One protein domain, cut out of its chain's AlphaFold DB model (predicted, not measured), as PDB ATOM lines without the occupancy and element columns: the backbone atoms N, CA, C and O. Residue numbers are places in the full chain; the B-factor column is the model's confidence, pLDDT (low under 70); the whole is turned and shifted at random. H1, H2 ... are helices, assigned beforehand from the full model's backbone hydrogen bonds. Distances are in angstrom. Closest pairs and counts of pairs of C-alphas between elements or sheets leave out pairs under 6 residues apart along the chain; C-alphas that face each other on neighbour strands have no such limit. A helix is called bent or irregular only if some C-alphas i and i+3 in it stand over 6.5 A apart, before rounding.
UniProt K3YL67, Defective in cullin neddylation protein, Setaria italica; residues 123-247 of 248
ATOM      1  N   LYS A 123     -39.378-137.259 -58.518       78.81
ATOM      2  CA  LYS A 123     -39.994-136.912 -57.219       78.81
ATOM      3  C   LYS A 123     -39.025-136.260 -56.213       78.81
ATOM      4  O   LYS A 123     -39.480-135.670 -55.241       78.81
ATOM      5  N   ALA A 124     -37.710-136.370 -56.423       77.62
ATOM      6  CA  ALA A 124     -36.701-135.663 -55.635       77.62
ATOM      7  C   ALA A 124     -36.623-134.165 -55.984       77.62
ATOM      8  O   ALA A 124     -36.522-133.348 -55.074       77.62
ATOM      9  N   VAL A 125     -36.729-133.810 -57.273       80.06
ATOM     10  CA  VAL A 125     -36.706-132.419 -57.756       80.06
ATOM     11  C   VAL A 125     -37.962-131.674 -57.305       80.06
ATOM     12  O   VAL A 125     -37.845-130.571 -56.791       80.06
ATOM     13  N   SER A 126     -39.150-132.284 -57.403       85.12
ATOM     14  CA  SER A 126     -40.396-131.684 -56.883       85.12
ATOM     15  C   SER A 126     -40.260-131.303 -55.404       85.12
ATOM     16  O   SER A 126     -40.438-130.143 -55.044       85.12
ATOM     17  N   LYS A 127     -39.782-132.246 -54.581       91.19
ATOM     18  CA  LYS A 127     -39.520-132.030 -53.151       91.19
ATOM     19  C   LYS A 127     -38.436-130.997 -52.857       91.19
ATOM     20  O   LYS A 127     -38.386-130.486 -51.743       91.19
ATOM     21  N   GLU A 128     -37.515-130.744 -53.782       91.50
ATOM     22  CA  GLU A 128     -36.505-129.689 -53.653       91.50
ATOM     23  C   GLU A 128     -37.117-128.309 -53.914       91.50
ATOM     24  O   GLU A 128     -36.907-127.410 -53.105       91.50
ATOM     25  N   VAL A 129     -37.955-128.171 -54.952       93.56
ATOM     26  CA  VAL A 129     -38.743-126.946 -55.186       93.56
ATOM     27  C   VAL A 129     -39.636-126.646 -53.979       93.56
ATOM     28  O   VAL A 129     -39.561-125.549 -53.443       93.56
ATOM     29  N   GLU A 130     -40.385-127.635 -53.481       96.19
ATOM     30  CA  GLU A 130     -41.261-127.494 -52.305       96.19
ATOM     31  C   GLU A 130     -40.528-126.935 -51.066       96.19
ATOM     32  O   GLU A 130     -41.088-126.113 -50.342       96.19
ATOM     33  N   ARG A 131     -39.267-127.333 -50.823       97.00
ATOM     34  CA  ARG A 131     -38.464-126.802 -49.703       97.00
ATOM     35  C   ARG A 131     -37.915-125.400 -49.970       97.00
ATOM     36  O   ARG A 131     -37.864-124.597 -49.045       97.00
ATOM     37  N   ILE A 132     -37.521-125.095 -51.207       97.69
ATOM     38  CA  ILE A 132     -37.067-123.749 -51.598       97.69
ATOM     39  C   ILE A 132     -38.218-122.739 -51.488       97.69
ATOM     40  O   ILE A 132     -38.003-121.628 -51.008       97.69
ATOM     41  N   ASP A 133     -39.432-123.153 -51.851       97.19
ATOM     42  CA  ASP A 133     -40.656-122.363 -51.715       97.19
ATOM     43  C   ASP A 133     -41.009-122.148 -50.230       97.19
ATOM     44  O   ASP A 133     -41.249-121.021 -49.809       97.19
ATOM     45  N   GLN A 134     -40.952-123.189 -49.390       97.38
ATOM     46  CA  GLN A 134     -41.119-123.037 -47.932       97.38
ATOM     47  C   GLN A 134     -40.075-122.082 -47.322       97.38
ATOM     48  O   GLN A 134     -40.416-121.276 -46.463       97.38
ATOM     49  N   PHE A 135     -38.827-122.129 -47.798       97.62
ATOM     50  CA  PHE A 135     -37.741-121.237 -47.377       97.62
ATOM     51  C   PHE A 135     -37.869-119.801 -47.931       97.62
ATOM     52  O   PHE A 135     -37.235-118.893 -47.400       97.62
ATOM     53  N   PHE A 136     -38.697-119.571 -48.956       97.88
ATOM     54  CA  PHE A 136     -39.115-118.230 -49.387       97.88
ATOM     55  C   PHE A 136     -40.167-117.651 -48.434       97.88
ATOM     56  O   PHE A 136     -39.998-116.554 -47.904       97.88
ATOM     57  N   TYR A 137     -41.223-118.420 -48.142       97.00
ATOM     58  CA  TYR A 137     -42.346-117.975 -47.306       97.00
ATOM     59  C   TYR A 137     -41.990-117.751 -45.822       97.00
ATOM     60  O   TYR A 137     -42.809-117.222 -45.080       97.00
ATOM     61  N   THR A 138     -40.773-118.088 -45.380       96.88
ATOM     62  CA  THR A 138     -40.251-117.661 -44.067       96.88
ATOM     63  C   THR A 138     -39.763-116.207 -44.026       96.88
ATOM     64  O   THR A 138     -39.475-115.715 -42.939       96.88
ATOM     65  N   TYR A 139     -39.642-115.534 -45.178       95.44
ATOM     66  CA  TYR A 139     -39.201-114.132 -45.300       95.44
ATOM     67  C   TYR A 139     -40.103-113.274 -46.199       95.44
ATOM     68  O   TYR A 139     -39.942-112.057 -46.224       95.44
ATOM     69  N   ALA A 140     -40.997-113.885 -46.978       95.88
ATOM     70  CA  ALA A 140     -41.923-113.157 -47.834       95.88
ATOM     71  C   ALA A 140     -43.054-112.525 -47.014       95.88
ATOM     72  O   ALA A 140     -43.650-113.186 -46.163       95.88
ATOM     73  N   ASP A 141     -43.383-111.270 -47.311       92.12
ATOM     74  CA  ASP A 141     -44.562-110.618 -46.754       92.12
ATOM     75  C   ASP A 141     -45.848-111.253 -47.316       92.12
ATOM     76  O   ASP A 141     -46.005-111.466 -48.524       92.12
ATOM     77  N   SER A 142     -46.796-111.514 -46.416       91.19
ATOM     78  CA  SER A 142     -48.105-112.097 -46.713       91.19
ATOM     79  C   SER A 142     -48.995-111.215 -47.598       91.19
ATOM     80  O   SER A 142     -49.912-111.743 -48.224       91.19
ATOM     81  N   SER A 143     -48.776-109.894 -47.642       90.06
ATOM     82  CA  SER A 143     -49.607-108.968 -48.428       90.06
ATOM     83  C   SER A 143     -49.146-108.818 -49.884       90.06
ATOM     84  O   SER A 143     -49.972-108.719 -50.792       90.06
ATOM     85  N   SER A 144     -47.832-108.835 -50.113       88.06
ATOM     86  CA  SER A 144     -47.195-108.587 -51.410       88.06
ATOM     87  C   SER A 144     -46.687-109.849 -52.108       88.06
ATOM     88  O   SER A 144     -46.415-109.807 -53.309       88.06
ATOM     89  N   GLY A 145     -46.547-110.971 -51.388       92.56
ATOM     90  CA  GLY A 145     -46.039-112.234 -51.938       92.56
ATOM     91  C   GLY A 145     -44.558-112.193 -52.338       92.56
ATOM     92  O   GLY A 145     -44.098-113.057 -53.086       92.56
ATOM     93  N   MET A 146     -43.816-111.190 -51.867       93.12
ATOM     94  CA  MET A 146     -42.393-110.972 -52.138       93.12
ATOM     95  C   MET A 146     -41.611-110.908 -50.829       93.12
ATOM     96  O   MET A 146     -42.144-110.481 -49.807       93.12
ATOM     97  N   ILE A 147     -40.330-111.274 -50.861       90.50
ATOM     98  CA  ILE A 147     -39.402-110.863 -49.802       90.50
ATOM     99  C   ILE A 147     -39.113-109.382 -50.041       90.50
ATOM    100  O   ILE A 147     -38.618-109.011 -51.107       90.50
ATOM    101  N   ASP A 148     -39.456-108.544 -49.074       86.81
ATOM    102  CA  ASP A 148     -39.229-107.102 -49.083       86.81
ATOM    103  C   ASP A 148     -37.980-106.744 -48.240       86.81
ATOM    104  O   ASP A 148     -37.283-107.647 -47.765       86.81
ATOM    105  N   PRO A 149     -37.642-105.458 -48.027       82.75
ATOM    106  CA  PRO A 149     -36.478-105.099 -47.219       82.75
ATOM    107  C   PRO A 149     -36.512-105.596 -45.765       82.75
ATOM    108  O   PRO A 149     -35.447-105.900 -45.234       82.75
ATOM    109  N   GLU A 150     -37.680-105.742 -45.131       83.38
ATOM    110  CA  GLU A 150     -37.784-106.286 -43.765       83.38
ATOM    111  C   GLU A 150     -37.526-107.805 -43.758       83.38
ATOM    112  O   GLU A 150     -36.772-108.324 -42.922       83.38
ATOM    113  N   GLY A 151     -38.042-108.513 -44.768       88.25
ATOM    114  CA  GLY A 151     -37.691-109.903 -45.055       88.25
ATOM    115  C   GLY A 151     -36.198-110.100 -45.354       88.25
ATOM    116  O   GLY A 151     -35.586-111.049 -44.854       88.25
ATOM    117  N   ILE A 152     -35.572-109.185 -46.105       89.19
ATOM    118  CA  ILE A 152     -34.129-109.206 -46.398       89.19
ATOM    119  C   ILE A 152     -33.297-108.917 -45.142       89.19
ATOM    120  O   ILE A 152     -32.310-109.617 -44.914       89.19
ATOM    121  N   GLU A 153     -33.665-107.950 -44.299       84.38
ATOM    122  CA  GLU A 153     -32.960-107.680 -43.032       84.38
ATOM    123  C   GLU A 153     -33.049-108.884 -42.072       84.38
ATOM    124  O   GLU A 153     -32.048-109.265 -41.451       84.38
ATOM    125  N   THR A 154     -34.196-109.569 -42.040       91.12
ATOM    126  CA  THR A 154     -34.387-110.829 -41.300       91.12
ATOM    127  C   THR A 154     -33.521-111.961 -41.872       91.12
ATOM    128  O   THR A 154     -32.839-112.670 -41.124       91.12
ATOM    129  N   LEU A 155     -33.465-112.106 -43.201       92.69
ATOM    130  CA  LEU A 155     -32.602-113.073 -43.885       92.69
ATOM    131  C   LEU A 155     -31.114-112.809 -43.608       92.69
ATOM    132  O   LEU A 155     -30.384-113.746 -43.287       92.69
ATOM    133  N   CYS A 156     -30.660-111.555 -43.680       89.62
ATOM    134  CA  CYS A 156     -29.278-111.166 -43.377       89.62
ATOM    135  C   CYS A 156     -28.910-111.500 -41.922       89.62
ATOM    136  O   CYS A 156     -27.852-112.078 -41.667       89.62
ATOM    137  N   SER A 157     -29.831-111.241 -40.990       92.56
ATOM    138  CA  SER A 157     -29.682-111.586 -39.573       92.56
ATOM    139  C   SER A 157     -29.512-113.098 -39.370       92.56
ATOM    140  O   SER A 157     -28.552-113.532 -38.736       92.56
ATOM    141  N   HIS A 158     -30.366-113.927 -39.983       94.12
ATOM    142  CA  HIS A 158     -30.213-115.389 -39.954       94.12
ATOM    143  C   HIS A 158     -28.953-115.887 -40.685       94.12
ATOM    144  O   HIS A 158     -28.398-116.930 -40.325       94.12
ATOM    145  N   LEU A 159     -28.483-115.158 -41.702       92.25
ATOM    146  CA  LEU A 159     -27.235-115.422 -42.418       92.25
ATOM    147  C   LEU A 159     -25.974-115.016 -41.636       92.25
ATOM    148  O   LEU A 159     -24.890-115.420 -42.052       92.25
ATOM    149  N   GLU A 160     -26.098-114.302 -40.511       92.94
ATOM    150  CA  GLU A 160     -24.972-113.726 -39.754       92.94
ATOM    151  C   GLU A 160     -24.076-112.832 -40.640       92.94
ATOM    152  O   GLU A 160     -22.847-112.839 -40.545       92.94
ATOM    153  N   VAL A 161     -24.704-112.064 -41.539       85.38
ATOM    154  CA  VAL A 161     -24.042-111.072 -42.401       85.38
ATOM    155  C   VAL A 161     -24.749-109.722 -42.266       85.38
ATOM    156  O   VAL A 161     -25.968-109.694 -42.088       85.38
ATOM    157  N   PRO A 162     -24.040-108.584 -42.358       77.56
ATOM    158  CA  PRO A 162     -24.717-107.296 -42.408       77.56
ATOM    159  C   PRO A 162     -25.530-107.178 -43.706       77.56
ATOM    160  O   PRO A 162     -25.124-107.674 -44.756       77.56
ATOM    161  N   HIS A 163     -26.642-106.439 -43.676       73.56
ATOM    162  CA  HIS A 163     -27.384-106.069 -44.895       73.56
ATOM    163  C   HIS A 163     -26.524-105.232 -45.874       73.56
ATOM    164  O   HIS A 163     -26.852-105.095 -47.048       73.56
ATOM    165  N   THR A 164     -25.389-104.705 -45.397       73.38
ATOM    166  CA  THR A 164     -24.356-103.998 -46.165       73.38
ATOM    167  C   THR A 164     -23.292-104.925 -46.783       73.38
ATOM    168  O   THR A 164     -22.229-104.441 -47.173       73.38
ATOM    169  N   ASP A 165     -23.487-106.248 -46.805       81.88
ATOM    170  CA  ASP A 165     -22.483-107.196 -47.302       81.88
ATOM    171  C   ASP A 165     -22.569-107.401 -48.824       81.88
ATOM    172  O   ASP A 165     -23.640-107.651 -49.381       81.88
ATOM    173  N   VAL A 166     -21.420-107.389 -49.508       85.69
ATOM    174  CA  VAL A 166     -21.346-107.653 -50.955       85.69
ATOM    175  C   VAL A 166     -21.865-109.052 -51.323       85.69
ATOM    176  O   VAL A 166     -22.371-109.244 -52.427       85.69
ATOM    177  N   ARG A 167     -21.840-110.019 -50.395       90.06
ATOM    178  CA  ARG A 167     -22.419-111.362 -50.579       90.06
ATOM    179  C   ARG A 167     -23.932-111.332 -50.818       90.06
ATOM    180  O   ARG A 167     -24.432-112.181 -51.552       90.06
ATOM    181  N   ILE A 168     -24.655-110.345 -50.279       89.38
ATOM    182  CA  ILE A 168     -26.092-110.155 -50.553       89.38
ATOM    183  C   ILE A 168     -26.307-109.656 -51.989       89.38
ATOM    184  O   ILE A 168     -27.193-110.142 -52.689       89.38
ATOM    185  N   LEU A 169     -25.439-108.765 -52.478       90.12
ATOM    186  CA  LEU A 169     -25.447-108.308 -53.872       90.12
ATOM    187  C   LEU A 169     -25.062-109.432 -54.854       90.12
ATOM    188  O   LEU A 169     -25.661-109.552 -55.922       90.12
ATOM    189  N   MET A 170     -24.116-110.301 -54.480       93.81
ATOM    190  CA  MET A 170     -23.778-111.515 -55.241       93.81
ATOM    191  C   MET A 170     -24.939-112.521 -55.271       93.81
ATOM    192  O   MET A 170     -25.152-113.173 -56.293       93.81
ATOM    193  N   LEU A 171     -25.714-112.639 -54.187       94.75
ATOM    194  CA  LEU A 171     -26.916-113.474 -54.148       94.75
ATOM    195  C   LEU A 171     -28.022-112.914 -55.054       94.75
ATOM    196  O   LEU A 171     -28.608-113.679 -55.817       94.75
ATOM    197  N   ALA A 172     -28.254-111.597 -55.037       93.62
ATOM    198  CA  ALA A 172     -29.188-110.931 -55.948       93.62
ATOM    199  C   ALA A 172     -28.808-111.165 -57.424       93.62
ATOM    200  O   ALA A 172     -29.654-111.582 -58.213       93.62
ATOM    201  N   TRP A 173     -27.520-111.030 -57.773       95.44
ATOM    202  CA  TRP A 173     -26.997-111.392 -59.099       95.44
ATOM    203  C   TRP A 173     -27.272-112.859 -59.451       95.44
ATOM    204  O   TRP A 173     -27.781-113.153 -60.530       95.44
ATOM    205  N   LYS A 174     -27.006-113.789 -58.525       96.62
ATOM    206  CA  LYS A 174     -27.208-115.229 -58.747       96.62
ATOM    207  C   LYS A 174     -28.685-115.627 -58.894       96.62
ATOM    208  O   LYS A 174     -28.979-116.633 -59.536       96.62
ATOM    209  N   MET A 175     -29.595-114.854 -58.301       96.62
ATOM    210  CA  MET A 175     -31.050-114.967 -58.465       96.62
ATOM    211  C   MET A 175     -31.576-114.210 -59.698       96.62
ATOM    212  O   MET A 175     -32.713-114.437 -60.103       96.62
ATOM    213  N   GLY A 176     -30.752-113.357 -60.319       94.38
ATOM    214  CA  GLY A 176     -31.109-112.538 -61.479       94.38
ATOM    215  C   GLY A 176     -31.963-111.311 -61.148       94.38
ATOM    216  O   GLY A 176     -32.640-110.806 -62.037       94.38
ATOM    217  N   CYS A 177     -31.967-110.847 -59.892       92.38
ATOM    218  CA  CYS A 177     -33.021-109.965 -59.389       92.38
ATOM    219  C   CYS A 177     -33.102-108.607 -60.095       92.38
ATOM    220  O   CYS A 177     -32.086-107.922 -60.231       92.38
ATOM    221  N   GLU A 178     -34.306-108.166 -60.458       89.06
ATOM    222  CA  GLU A 178     -34.503-106.905 -61.191       89.06
ATOM    223  C   GLU A 178     -34.611-105.678 -60.265       89.06
ATOM    224  O   GLU A 178     -34.048-104.610 -60.540       89.06
ATOM    225  N   LYS A 179     -35.326-105.819 -59.141       84.38
ATOM    226  CA  LYS A 179     -35.688-104.705 -58.249       84.38
ATOM    227  C   LYS A 179     -34.797-104.658 -57.004       84.38
ATOM    228  O   LYS A 179     -34.700-105.631 -56.257       84.38
ATOM    229  N   GLN A 180     -34.176-103.506 -56.736       81.31
ATOM    230  CA  GLN A 180     -33.328-103.335 -55.551       81.31
ATOM    231  C   GLN A 180     -34.124-103.522 -54.250       81.31
ATOM    232  O   GLN A 180     -35.069-102.778 -53.995       81.31
ATOM    233  N   GLY A 181     -33.703-104.470 -53.407       80.25
ATOM    234  CA  GLY A 181     -34.304-104.702 -52.087       80.25
ATOM    235  C   GLY A 181     -35.612-105.501 -52.099       80.25
ATOM    236  O   GLY A 181     -36.318-105.494 -51.100       80.25
ATOM    237  N   TYR A 182     -35.945-106.175 -53.201       87.31
ATOM    238  CA  TYR A 182     -37.080-107.097 -53.269       87.31
ATOM    239  C   TYR A 182     -36.659-108.379 -53.987       87.31
ATOM    240  O   TYR A 182     -35.938-108.298 -54.982       87.31
ATOM    241  N   PHE A 183     -37.132-109.535 -53.517       92.75
ATOM    242  CA  PHE A 183     -36.988-110.817 -54.211       92.75
ATOM    243  C   PHE A 183     -38.362-111.451 -54.453       92.75
ATOM    244  O   PHE A 183     -39.152-111.652 -53.527       92.75
ATOM    245  N   THR A 184     -38.633-111.800 -55.704       96.44
ATOM    246  CA  THR A 184     -39.783-112.611 -56.113       96.44
ATOM    247  C   THR A 184     -39.505-114.102 -55.915       96.44
ATOM    248  O   THR A 184     -38.355-114.547 -55.840       96.44
ATOM    249  N   LEU A 185     -40.575-114.899 -55.874       96.75
ATOM    250  CA  LEU A 185     -40.482-116.349 -55.703       96.75
ATOM    251  C   LEU A 185     -39.691-117.025 -56.836       96.75
ATOM    252  O   LEU A 185     -38.979-117.993 -56.581       96.75
ATOM    253  N   ASP A 186     -39.773-116.524 -58.072       97.19
ATOM    254  CA  ASP A 186     -39.129-117.161 -59.227       97.19
ATOM    255  C   ASP A 186     -37.652-116.765 -59.409       97.19
ATOM    256  O   ASP A 186     -36.840-117.630 -59.753       97.19
ATOM    257  N   GLU A 187     -37.259-115.533 -59.064       97.31
ATOM    258  CA  GLU A 187     -35.842-115.151 -58.893       97.31
ATOM    259  C   GLU A 187     -35.192-116.014 -57.791       97.31
ATOM    260  O   GLU A 187     -34.161-116.662 -58.006       97.31
ATOM    261  N   TRP A 188     -35.852-116.112 -56.628       97.44
ATOM    262  CA  TRP A 188     -35.412-116.934 -55.498       97.44
ATOM    263  C   TRP A 188     -35.265-118.404 -55.890       97.44
ATOM    264  O   TRP A 188     -34.185-118.984 -55.764       97.44
ATOM    265  N   ARG A 189     -36.313-119.006 -56.464       97.19
ATOM    266  CA  ARG A 189     -36.274-120.368 -57.020       97.19
ATOM    267  C   ARG A 189     -35.118-120.567 -57.992       97.19
ATOM    268  O   ARG A 189     -34.564-121.662 -58.018       97.19
ATOM    269  N   THR A 190     -34.775-119.571 -58.802       96.94
ATOM    270  CA  THR A 190     -33.705-119.675 -59.800       96.94
ATOM    271  C   THR A 190     -32.333-119.733 -59.131       96.94
ATOM    272  O   THR A 190     -31.609-120.720 -59.305       96.94
ATOM    273  N   GLY A 191     -31.995-118.749 -58.291       96.50
ATOM    274  CA  GLY A 191     -30.687-118.713 -57.628       96.50
ATOM    275  C   GLY A 191     -30.503-119.812 -56.579       96.50
ATOM    276  O   GLY A 191     -29.449-120.445 -56.541       96.50
ATOM    277  N   LEU A 192     -31.527-120.123 -55.779       97.00
ATOM    278  CA  LEU A 192     -31.433-121.145 -54.727       97.00
ATOM    279  C   LEU A 192     -31.290-122.563 -55.313       97.00
ATOM    280  O   LEU A 192     -30.515-123.360 -54.781       97.00
ATOM    281  N   LYS A 193     -31.913-122.865 -56.468       96.31
ATOM    282  CA  LYS A 193     -31.642-124.107 -57.228       96.31
ATOM    283  C   LYS A 193     -30.220-124.129 -57.787       96.31
ATOM    284  O   LYS A 193     -29.549-125.156 -57.697       96.31
ATOM    285  N   ALA A 194     -29.739-123.010 -58.334       96.00
ATOM    286  CA  ALA A 194     -28.380-122.913 -58.869       96.00
ATOM    287  C   ALA A 194     -27.300-123.081 -57.779       96.00
ATOM    288  O   ALA A 194     -26.266-123.692 -58.041       96.00
ATOM    289  N   LEU A 195     -27.568-122.607 -56.557       96.38
ATOM    290  CA  LEU A 195     -26.734-122.775 -55.356       96.38
ATOM    291  C   LEU A 195     -27.012-124.082 -54.582       96.38
ATOM    292  O   LEU A 195     -26.353-124.352 -53.581       96.38
ATOM    293  N   ARG A 196     -27.998-124.888 -55.011       95.38
ATOM    294  CA  ARG A 196     -28.470-126.124 -54.344       95.38
ATOM    295  C   ARG A 196     -28.795-125.941 -52.853       95.38
ATOM    296  O   ARG A 196     -28.613-126.848 -52.031       95.38
ATOM    297  N   ALA A 197     -29.285-124.755 -52.504       96.38
ATOM    298  CA  ALA A 197     -29.638-124.359 -51.153       96.38
ATOM    299  C   ALA A 197     -31.163-124.321 -50.989       96.38
ATOM    300  O   ALA A 197     -31.873-123.726 -51.786       96.38
ATOM    301  N   ASP A 198     -31.665-124.952 -49.932       96.25
ATOM    302  CA  ASP A 198     -33.093-125.045 -49.577       96.25
ATOM    303  C   ASP A 198     -33.331-124.682 -48.100       96.25
ATOM    304  O   ASP A 198     -34.327-125.070 -47.495       96.25
ATOM    305  N   SER A 199     -32.328-124.055 -47.483       96.81
ATOM    306  CA  SER A 199     -32.228-123.830 -46.045       96.81
ATOM    307  C   SER A 199     -31.048-122.906 -45.730       96.81
ATOM    308  O   SER A 199     -30.022-122.920 -46.421       96.81
ATOM    309  N   ILE A 200     -31.158-122.142 -44.637       96.62
ATOM    310  CA  ILE A 200     -30.160-121.142 -44.216       96.62
ATOM    311  C   ILE A 200     -28.744-121.733 -44.094       96.62
ATOM    312  O   ILE A 200     -27.769-121.148 -44.563       96.62
ATOM    313  N   SER A 201     -28.632-122.951 -43.557       96.69
ATOM    314  CA  SER A 201     -27.364-123.657 -43.342       96.69
ATOM    315  C   SER A 201     -26.701-124.156 -44.629       96.69
ATOM    316  O   SER A 201     -25.504-124.443 -44.614       96.69
ATOM    317  N   LYS A 202     -27.448-124.272 -45.738       97.00
ATOM    318  CA  LYS A 202     -26.875-124.501 -47.072       97.00
ATOM    319  C   LYS A 202     -26.506-123.185 -47.743       97.00
ATOM    320  O   LYS A 202     -25.416-123.094 -48.290       97.00
ATOM    321  N   LEU A 203     -27.347-122.155 -47.629       96.75
ATOM    322  CA  LEU A 203     -27.071-120.834 -48.204       96.75
ATOM    323  C   LEU A 203     -25.776-120.224 -47.628       96.75
ATOM    324  O   LEU A 203     -24.910-119.805 -48.393       96.75
ATOM    325  N   LYS A 204     -25.559-120.321 -46.306       95.75
ATOM    326  CA  LYS A 204     -24.276-119.972 -45.654       95.75
ATOM    327  C   LYS A 204     -23.069-120.704 -46.257       95.75
ATOM    328  O   LYS A 204     -22.011-120.104 -46.419       95.75
ATOM    329  N   LYS A 205     -23.221-121.991 -46.593       96.50
ATOM    330  CA  LYS A 205     -22.157-122.830 -47.179       96.50
ATOM    331  C   LYS A 205     -21.933-122.577 -48.669       96.50
ATOM    332  O   LYS A 205     -20.837-122.836 -49.146       96.50
ATOM    333  N   ALA A 206     -22.931-122.055 -49.378       96.44
ATOM    334  CA  ALA A 206     -22.823-121.699 -50.787       96.44
ATOM    335  C   ALA A 206     -22.114-120.348 -51.010       96.44
ATOM    336  O   ALA A 206     -21.566-120.121 -52.085       96.44
ATOM    337  N   PHE A 207     -22.064-119.454 -50.010       93.56
ATOM    338  CA  PHE A 207     -21.407-118.148 -50.164       93.56
ATOM    339  C   PHE A 207     -19.922-118.212 -50.572       93.56
ATOM    340  O   PHE A 207     -19.560-117.473 -51.484       93.56
ATOM    341  N   PRO A 208     -19.049-119.059 -49.987       94.81
ATOM    342  CA  PRO A 208     -17.662-119.183 -50.443       94.81
ATOM    343  C   PRO A 208     -17.533-119.619 -51.911       94.81
ATOM    344  O   PRO A 208     -16.681-119.098 -52.627       94.81
ATOM    345  N   GLU A 209     -18.399-120.526 -52.372       95.12
ATOM    346  CA  GLU A 209     -18.439-120.971 -53.773       95.12
ATOM    347  C   GLU A 209     -18.932-119.846 -54.699       95.12
ATOM    348  O   GLU A 209     -18.350-119.620 -55.759       95.12
ATOM    349  N   LEU A 210     -19.945-119.083 -54.270       95.25
ATOM    350  CA  LEU A 210     -20.477-117.928 -54.996       95.25
ATOM    351  C   LEU A 210     -19.453-116.784 -55.115       95.25
ATOM    352  O   LEU A 210     -19.332-116.187 -56.184       95.25
ATOM    353  N   VAL A 211     -18.672-116.509 -54.063       93.19
ATOM    354  CA  VAL A 211     -17.568-115.535 -54.122       93.19
ATOM    355  C   VAL A 211     -16.526-115.986 -55.149       93.19
ATOM    356  O   VAL A 211     -16.198-115.217 -56.047       93.19
ATOM    357  N   GLN A 212     -16.069-117.244 -55.090       94.56
ATOM    358  CA  GLN A 212     -15.137-117.794 -56.088       94.56
ATOM    359  C   GLN A 212     -15.705-117.736 -57.513       94.56
ATOM    360  O   GLN A 212     -14.961-117.513 -58.467       94.56
ATOM    361  N   GLU A 213     -17.016-117.920 -57.673       94.69
ATOM    362  CA  GLU A 213     -17.700-117.801 -58.956       94.69
ATOM    363  C   GLU A 213     -17.698-116.374 -59.510       94.69
ATOM    364  O   GLU A 213     -17.413-116.205 -60.697       94.69
ATOM    365  N   VAL A 214     -17.974-115.369 -58.678       91.31
ATOM    366  CA  VAL A 214     -17.984-113.954 -59.077       91.31
ATOM    367  C   VAL A 214     -16.568-113.415 -59.311       91.31
ATOM    368  O   VAL A 214     -16.375-112.582 -60.190       91.31
ATOM    369  N   THR A 215     -15.554-113.916 -58.598       88.19
ATOM    370  CA  THR A 215     -14.145-113.517 -58.792       88.19
ATOM    371  C   THR A 215     -13.539-114.014 -60.119       88.19
ATOM    372  O   THR A 215     -12.486-113.524 -60.528       88.19
ATOM    373  N   ARG A 216     -14.177-114.945 -60.848       91.25
ATOM    374  CA  ARG A 216     -13.713-115.336 -62.196       91.25
ATOM    375  C   ARG A 216     -13.844-114.148 -63.164       91.25
ATOM    376  O   ARG A 216     -14.942-113.604 -63.250       91.25
ATOM    377  N   PRO A 217     -12.818-113.786 -63.965       84.31
ATOM    378  CA  PRO A 217     -12.852-112.582 -64.809       84.31
ATOM    379  C   PRO A 217     -14.076-112.460 -65.732       84.31
ATOM    380  O   PRO A 217     -14.649-111.379 -65.846       84.31
ATOM    381  N   SER A 218     -14.529-113.573 -66.323       89.25
ATOM    382  CA  SER A 218     -15.741-113.637 -67.156       89.25
ATOM    383  C   SER A 218     -17.021-113.260 -66.409       89.25
ATOM    384  O   SER A 218     -17.931-112.672 -66.984       89.25
ATOM    385  N   ASN A 219     -17.099-113.619 -65.129       91.56
ATOM    386  CA  ASN A 219     -18.274-113.435 -64.285       91.56
ATOM    387  C   ASN A 219     -18.206-112.093 -63.549       91.56
ATOM    388  O   ASN A 219     -19.243-111.487 -63.307       91.56
ATOM    389  N   PHE A 220     -17.003-111.600 -63.241       88.31
ATOM    390  CA  PHE A 220     -16.798-110.315 -62.580       88.31
ATOM    391  C   PHE A 220     -17.324-109.142 -63.419       88.31
ATOM    392  O   PHE A 220     -17.988-108.259 -62.883       88.31
ATOM    393  N   GLN A 221     -17.080-109.144 -64.736       87.31
ATOM    394  CA  GLN A 221     -17.577-108.094 -65.635       87.31
ATOM    395  C   GLN A 221     -19.114-108.075 -65.712       87.31
ATOM    396  O   GLN A 221     -19.719-107.001 -65.686       87.31
ATOM    397  N   ASP A 222     -19.745-109.249 -65.771       92.81
ATOM    398  CA  ASP A 222     -21.204-109.386 -65.758       92.81
ATOM    399  C   ASP A 222     -21.795-108.960 -64.404       92.81
ATOM    400  O   ASP A 222     -22.645-108.073 -64.356       92.81
ATOM    401  N   PHE A 223     -21.256-109.481 -63.296       90.56
ATOM    402  CA  PHE A 223     -21.629-109.095 -61.933       90.56
ATOM    403  C   PHE A 223     -21.504-107.585 -61.694       90.56
ATOM    404  O   PHE A 223     -22.408-106.984 -61.124       90.56
ATOM    405  N   TYR A 224     -20.419-106.952 -62.147       85.94
ATOM    406  CA  TYR A 224     -20.219-105.507 -62.017       85.94
ATOM    407  C   TYR A 224     -21.257-104.712 -62.830       85.94
ATOM    408  O   TYR A 224     -21.856-103.757 -62.329       85.94
ATOM    409  N   THR A 225     -21.532-105.145 -64.064       88.56
ATOM    410  CA  THR A 225     -22.543-104.529 -64.942       88.56
ATOM    411  C   THR A 225     -23.952-104.675 -64.359       88.56
ATOM    412  O   THR A 225     -24.735-103.721 -64.355       88.56
ATOM    413  N   TYR A 226     -24.266-105.848 -63.804       90.69
ATOM    414  CA  TYR A 226     -25.484-106.104 -63.045       90.69
ATOM    415  C   TYR A 226     -25.566-105.217 -61.799       90.69
ATOM    416  O   TYR A 226     -26.560-104.522 -61.621       90.69
ATOM    417  N   ALA A 227     -24.523-105.181 -60.968       87.06
ATOM    418  CA  ALA A 227     -24.486-104.427 -59.717       87.06
ATOM    419  C   ALA A 227     -24.746-102.931 -59.937       87.06
ATOM    420  O   ALA A 227     -25.503-102.318 -59.182       87.06
ATOM    421  N   PHE A 228     -24.182-102.359 -61.004       83.75
ATOM    422  CA  PHE A 228     -24.450-100.984 -61.418       83.75
ATOM    423  C   PHE A 228     -25.931-100.769 -61.778       83.75
ATOM    424  O   PHE A 228     -26.561 -99.856 -61.242       83.75
ATOM    425  N   ARG A 229     -26.516-101.636 -62.621       85.12
ATOM    426  CA  ARG A 229     -27.940-101.576 -63.012       85.12
ATOM    427  C   ARG A 229     -28.883-101.779 -61.820       85.12
ATOM    428  O   ARG A 229     -29.814-100.999 -61.637       85.12
ATOM    429  N   TYR A 230     -28.618-102.776 -60.980       83.44
ATOM    430  CA  TYR A 230     -29.398-103.098 -59.782       83.44
ATOM    431  C   TYR A 230     -29.356-101.959 -58.753       83.44
ATOM    432  O   TYR A 230     -30.371-101.602 -58.166       83.44
ATOM    433  N   CYS A 231     -28.210-101.285 -58.608       77.50
ATOM    434  CA  CYS A 231     -28.092-100.080 -57.784       77.50
ATOM    435  C   CYS A 231     -28.606 -98.797 -58.470       77.50
ATOM    436  O   CYS A 231     -28.415 -97.713 -57.913       77.50
ATOM    437  N   LEU A 232     -29.222 -98.883 -59.655       74.50
ATOM    438  CA  LEU A 232     -29.907 -97.776 -60.336       74.50
ATOM    439  C   LEU A 232     -31.433 -97.932 -60.341       74.50
ATOM    440  O   LEU A 232     -32.112 -96.907 -60.265       74.50
ATOM    441  N   THR A 233     -31.984 -99.156 -60.348       68.50
ATOM    442  CA  THR A 233     -33.451 -99.367 -60.334       68.50
ATOM    443  C   THR A 233     -34.127 -98.774 -59.095       68.50
ATOM    444  O   THR A 233     -35.284 -98.374 -59.167       68.50
ATOM    445  N   GLY A 234     -33.391 -98.617 -57.988       57.56
ATOM    446  CA  GLY A 234     -33.849 -97.885 -56.807       57.56
ATOM    447  C   GLY A 234     -33.594 -96.368 -56.798       57.56
ATOM    448  O   GLY A 234     -34.211 -95.675 -56.002       57.56
ATOM    449  N   LYS A 235     -32.687 -95.812 -57.614       57.16
ATOM    450  CA  LYS A 235     -32.213 -94.424 -57.405       57.16
ATOM    451  C   LYS A 235     -33.125 -93.348 -57.984       57.16
ATOM    452  O   LYS A 235     -33.259 -92.295 -57.369       57.16
ATOM    453  N   LEU A 236     -33.742 -93.578 -59.145       50.31
ATOM    454  CA  LEU A 236     -34.471 -92.509 -59.841       50.31
ATOM    455  C   LEU A 236     -35.742 -92.059 -59.101       50.31
ATOM    456  O   LEU A 236     -36.071 -90.877 -59.123       50.31
ATOM    457  N   LEU A 237     -36.437 -92.982 -58.429       49.59
ATOM    458  CA  LEU A 237     -37.665 -92.679 -57.686       49.59
ATOM    459  C   LEU A 237     -37.369 -92.190 -56.264       49.59
ATOM    460  O   LEU A 237     -37.956 -91.202 -55.826       49.59
ATOM    461  N   ASP A 238     -36.429 -92.817 -55.559       51.44
ATOM    462  CA  ASP A 238     -36.140 -92.464 -54.167       51.44
ATOM    463  C   ASP A 238     -35.363 -91.154 -54.016       51.44
ATOM    464  O   ASP A 238     -35.573 -90.461 -53.027       51.44
ATOM    465  N   ILE A 239     -34.549 -90.737 -54.998       51.44
ATOM    466  CA  ILE A 239     -33.964 -89.383 -54.993       51.44
ATOM    467  C   ILE A 239     -35.071 -88.327 -55.131       51.44
ATOM    468  O   ILE A 239     -35.080 -87.353 -54.380       51.44
ATOM    469  N   LEU A 240     -36.042 -88.530 -56.028       44.84
ATOM    470  CA  LEU A 240     -37.180 -87.614 -56.185       44.84
ATOM    471  C   LEU A 240     -38.093 -87.616 -54.948       44.84
ATOM    472  O   LEU A 240     -38.551 -86.555 -54.529       44.84
ATOM    473  N   SER A 241     -38.310 -88.778 -54.327       47.22
ATOM    474  CA  SER A 241     -39.031 -88.905 -53.056       47.22
ATOM    475  C   SER A 241     -38.308 -88.176 -51.916       47.22
ATOM    476  O   SER A 241     -38.920 -87.392 -51.195       47.22
ATOM    477  N   TYR A 242     -36.987 -88.352 -51.804       43.94
ATOM    478  CA  TYR A 242     -36.149 -87.699 -50.798       43.94
ATOM    479  C   TYR A 242     -36.162 -86.174 -50.945       43.94
ATOM    480  O   TYR A 242     -36.441 -85.481 -49.972       43.94
ATOM    481  N   TYR A 243     -35.968 -85.639 -52.157       42.16
ATOM    482  CA  TYR A 243     -36.087 -84.196 -52.404       42.16
ATOM    483  C   TYR A 243     -37.496 -83.664 -52.110       42.16
ATOM    484  O   TYR A 243     -37.628 -82.585 -51.541       42.16
ATOM    485  N   LYS A 244     -38.551 -84.425 -52.432       42.88
ATOM    486  CA  LYS A 244     -39.939 -84.035 -52.139       42.88
ATOM    487  C   LYS A 244     -40.282 -84.093 -50.644       42.88
ATOM    488  O   LYS A 244     -41.153 -83.352 -50.205       42.88
ATOM    489  N   CYS A 245     -39.595 -84.933 -49.869       37.03
ATOM    490  CA  CYS A 245     -39.756 -85.050 -48.416       37.03
ATOM    491  C   CYS A 245     -38.794 -84.149 -47.611       37.03
ATOM    492  O   CYS A 245     -38.977 -83.993 -46.410       37.03
ATOM    493  N   ALA A 246     -37.766 -83.579 -48.248       42.31
ATOM    494  CA  ALA A 246     -36.833 -82.621 -47.644       42.31
ATOM    495  C   ALA A 246     -37.177 -81.149 -47.960       42.31
ATOM    496  O   ALA A 246     -36.490 -80.244 -47.490       42.31
ATOM    497  N   ALA A 247     -38.210 -80.911 -48.773       45.88
ATOM    498  CA  ALA A 247     -38.681 -79.588 -49.191       45.88
ATOM    499  C   ALA A 247     -40.011 -79.172 -48.523       45.88
ATOM    500  O   ALA A 247     -40.678 -78.260 -49.013       45.88
TER     501      ALA A 247
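What this domain is: This is residues 123 to 247 of the 248 residues of the protein "Defective in cullin neddylation protein" of Setaria italica (UniProt K3YL67). The short helix H3 makes the core of a compact helical body, with H4, H5 and H6 packing on it crosswise; H5 and H6 make a V whose two arms both touch H3. H1 packs across the outer side of H4, H2 packs on the first residues of H5, and residues 236 to 247, most of them in H7, stick out as a tail. The printed part has 125 residues with seven named helices, H1 to H7 in chain order, and no named strand; the class is all helix. The whole is compact, with a radius of gyration of the C-alphas of 15.4 A, and spans 57 by 40 by 24 A, the tail adding to the length.

How they stand to each other: H1, residues 123 to 137, touches H4, residues 185 to 194, at a steep tilt of 54 degrees, opposite ways; their closest C-alphas, of Ile 132 and Arg 189, are 6.4 A apart. H2, residues 149 to 159, touches H5, residues 200 to 214, with residues 200 to 204 of H5 alone, about perpendicular at 86 degrees; the closest C-alphas, of Leu 159 and Lys 204, are 6.3 A apart. H3, residues 166 to 175, and H5 are the hubs, touching three helices each. H3 is about perpendicular to H4 at 78 degrees, the closest C-alphas, of Met 175 and Gly 191, being 3.9 A apart. It touches H5 at 89 degrees, about perpendicular, closest at the C-alphas of Arg 167 and Phe 207, 6.9 A. H6, residues 217 to 233, touches H3 with residues 223 to 227 alone, about perpendicular at 87 degrees; the C-alphas of Trp 173 and Phe 223 are closest, 6.5 A. H5 and H6 touch only at the corner, and only just, with 3 pairs of C-alphas within 8 A, the closest those of Val 214 and Phe 220, 5.2 A. H7, residues 235 to 245, and H6 meet only through their link. Every O i to N i+4 pair is within hydrogen-bond range in H2, H3 and H4; in H1 it is 10 of 11, in H5 8 of 11, in H6 12 of 13 and in H7 6 of 7.

Where its parts are: H1 begins at C-alpha 123, (-39.994, -136.912, -57.219), and is 21.5 A long. H5 is 20.5 A long and irregular, but only just: C-alphas 205 and 208 are 6.6 A apart. H6 is 24.9 A long. H7 ends at C-alpha 245, (-39.756, -85.050, -48.416).

The domain as a whole: The C-alphas of Lys 123 and Ala 247, the two farthest apart, are 57.9 A apart. The printed part has no cut. The link from H1 to H2 is long. Residues 233 to 247 have pLDDT under 70.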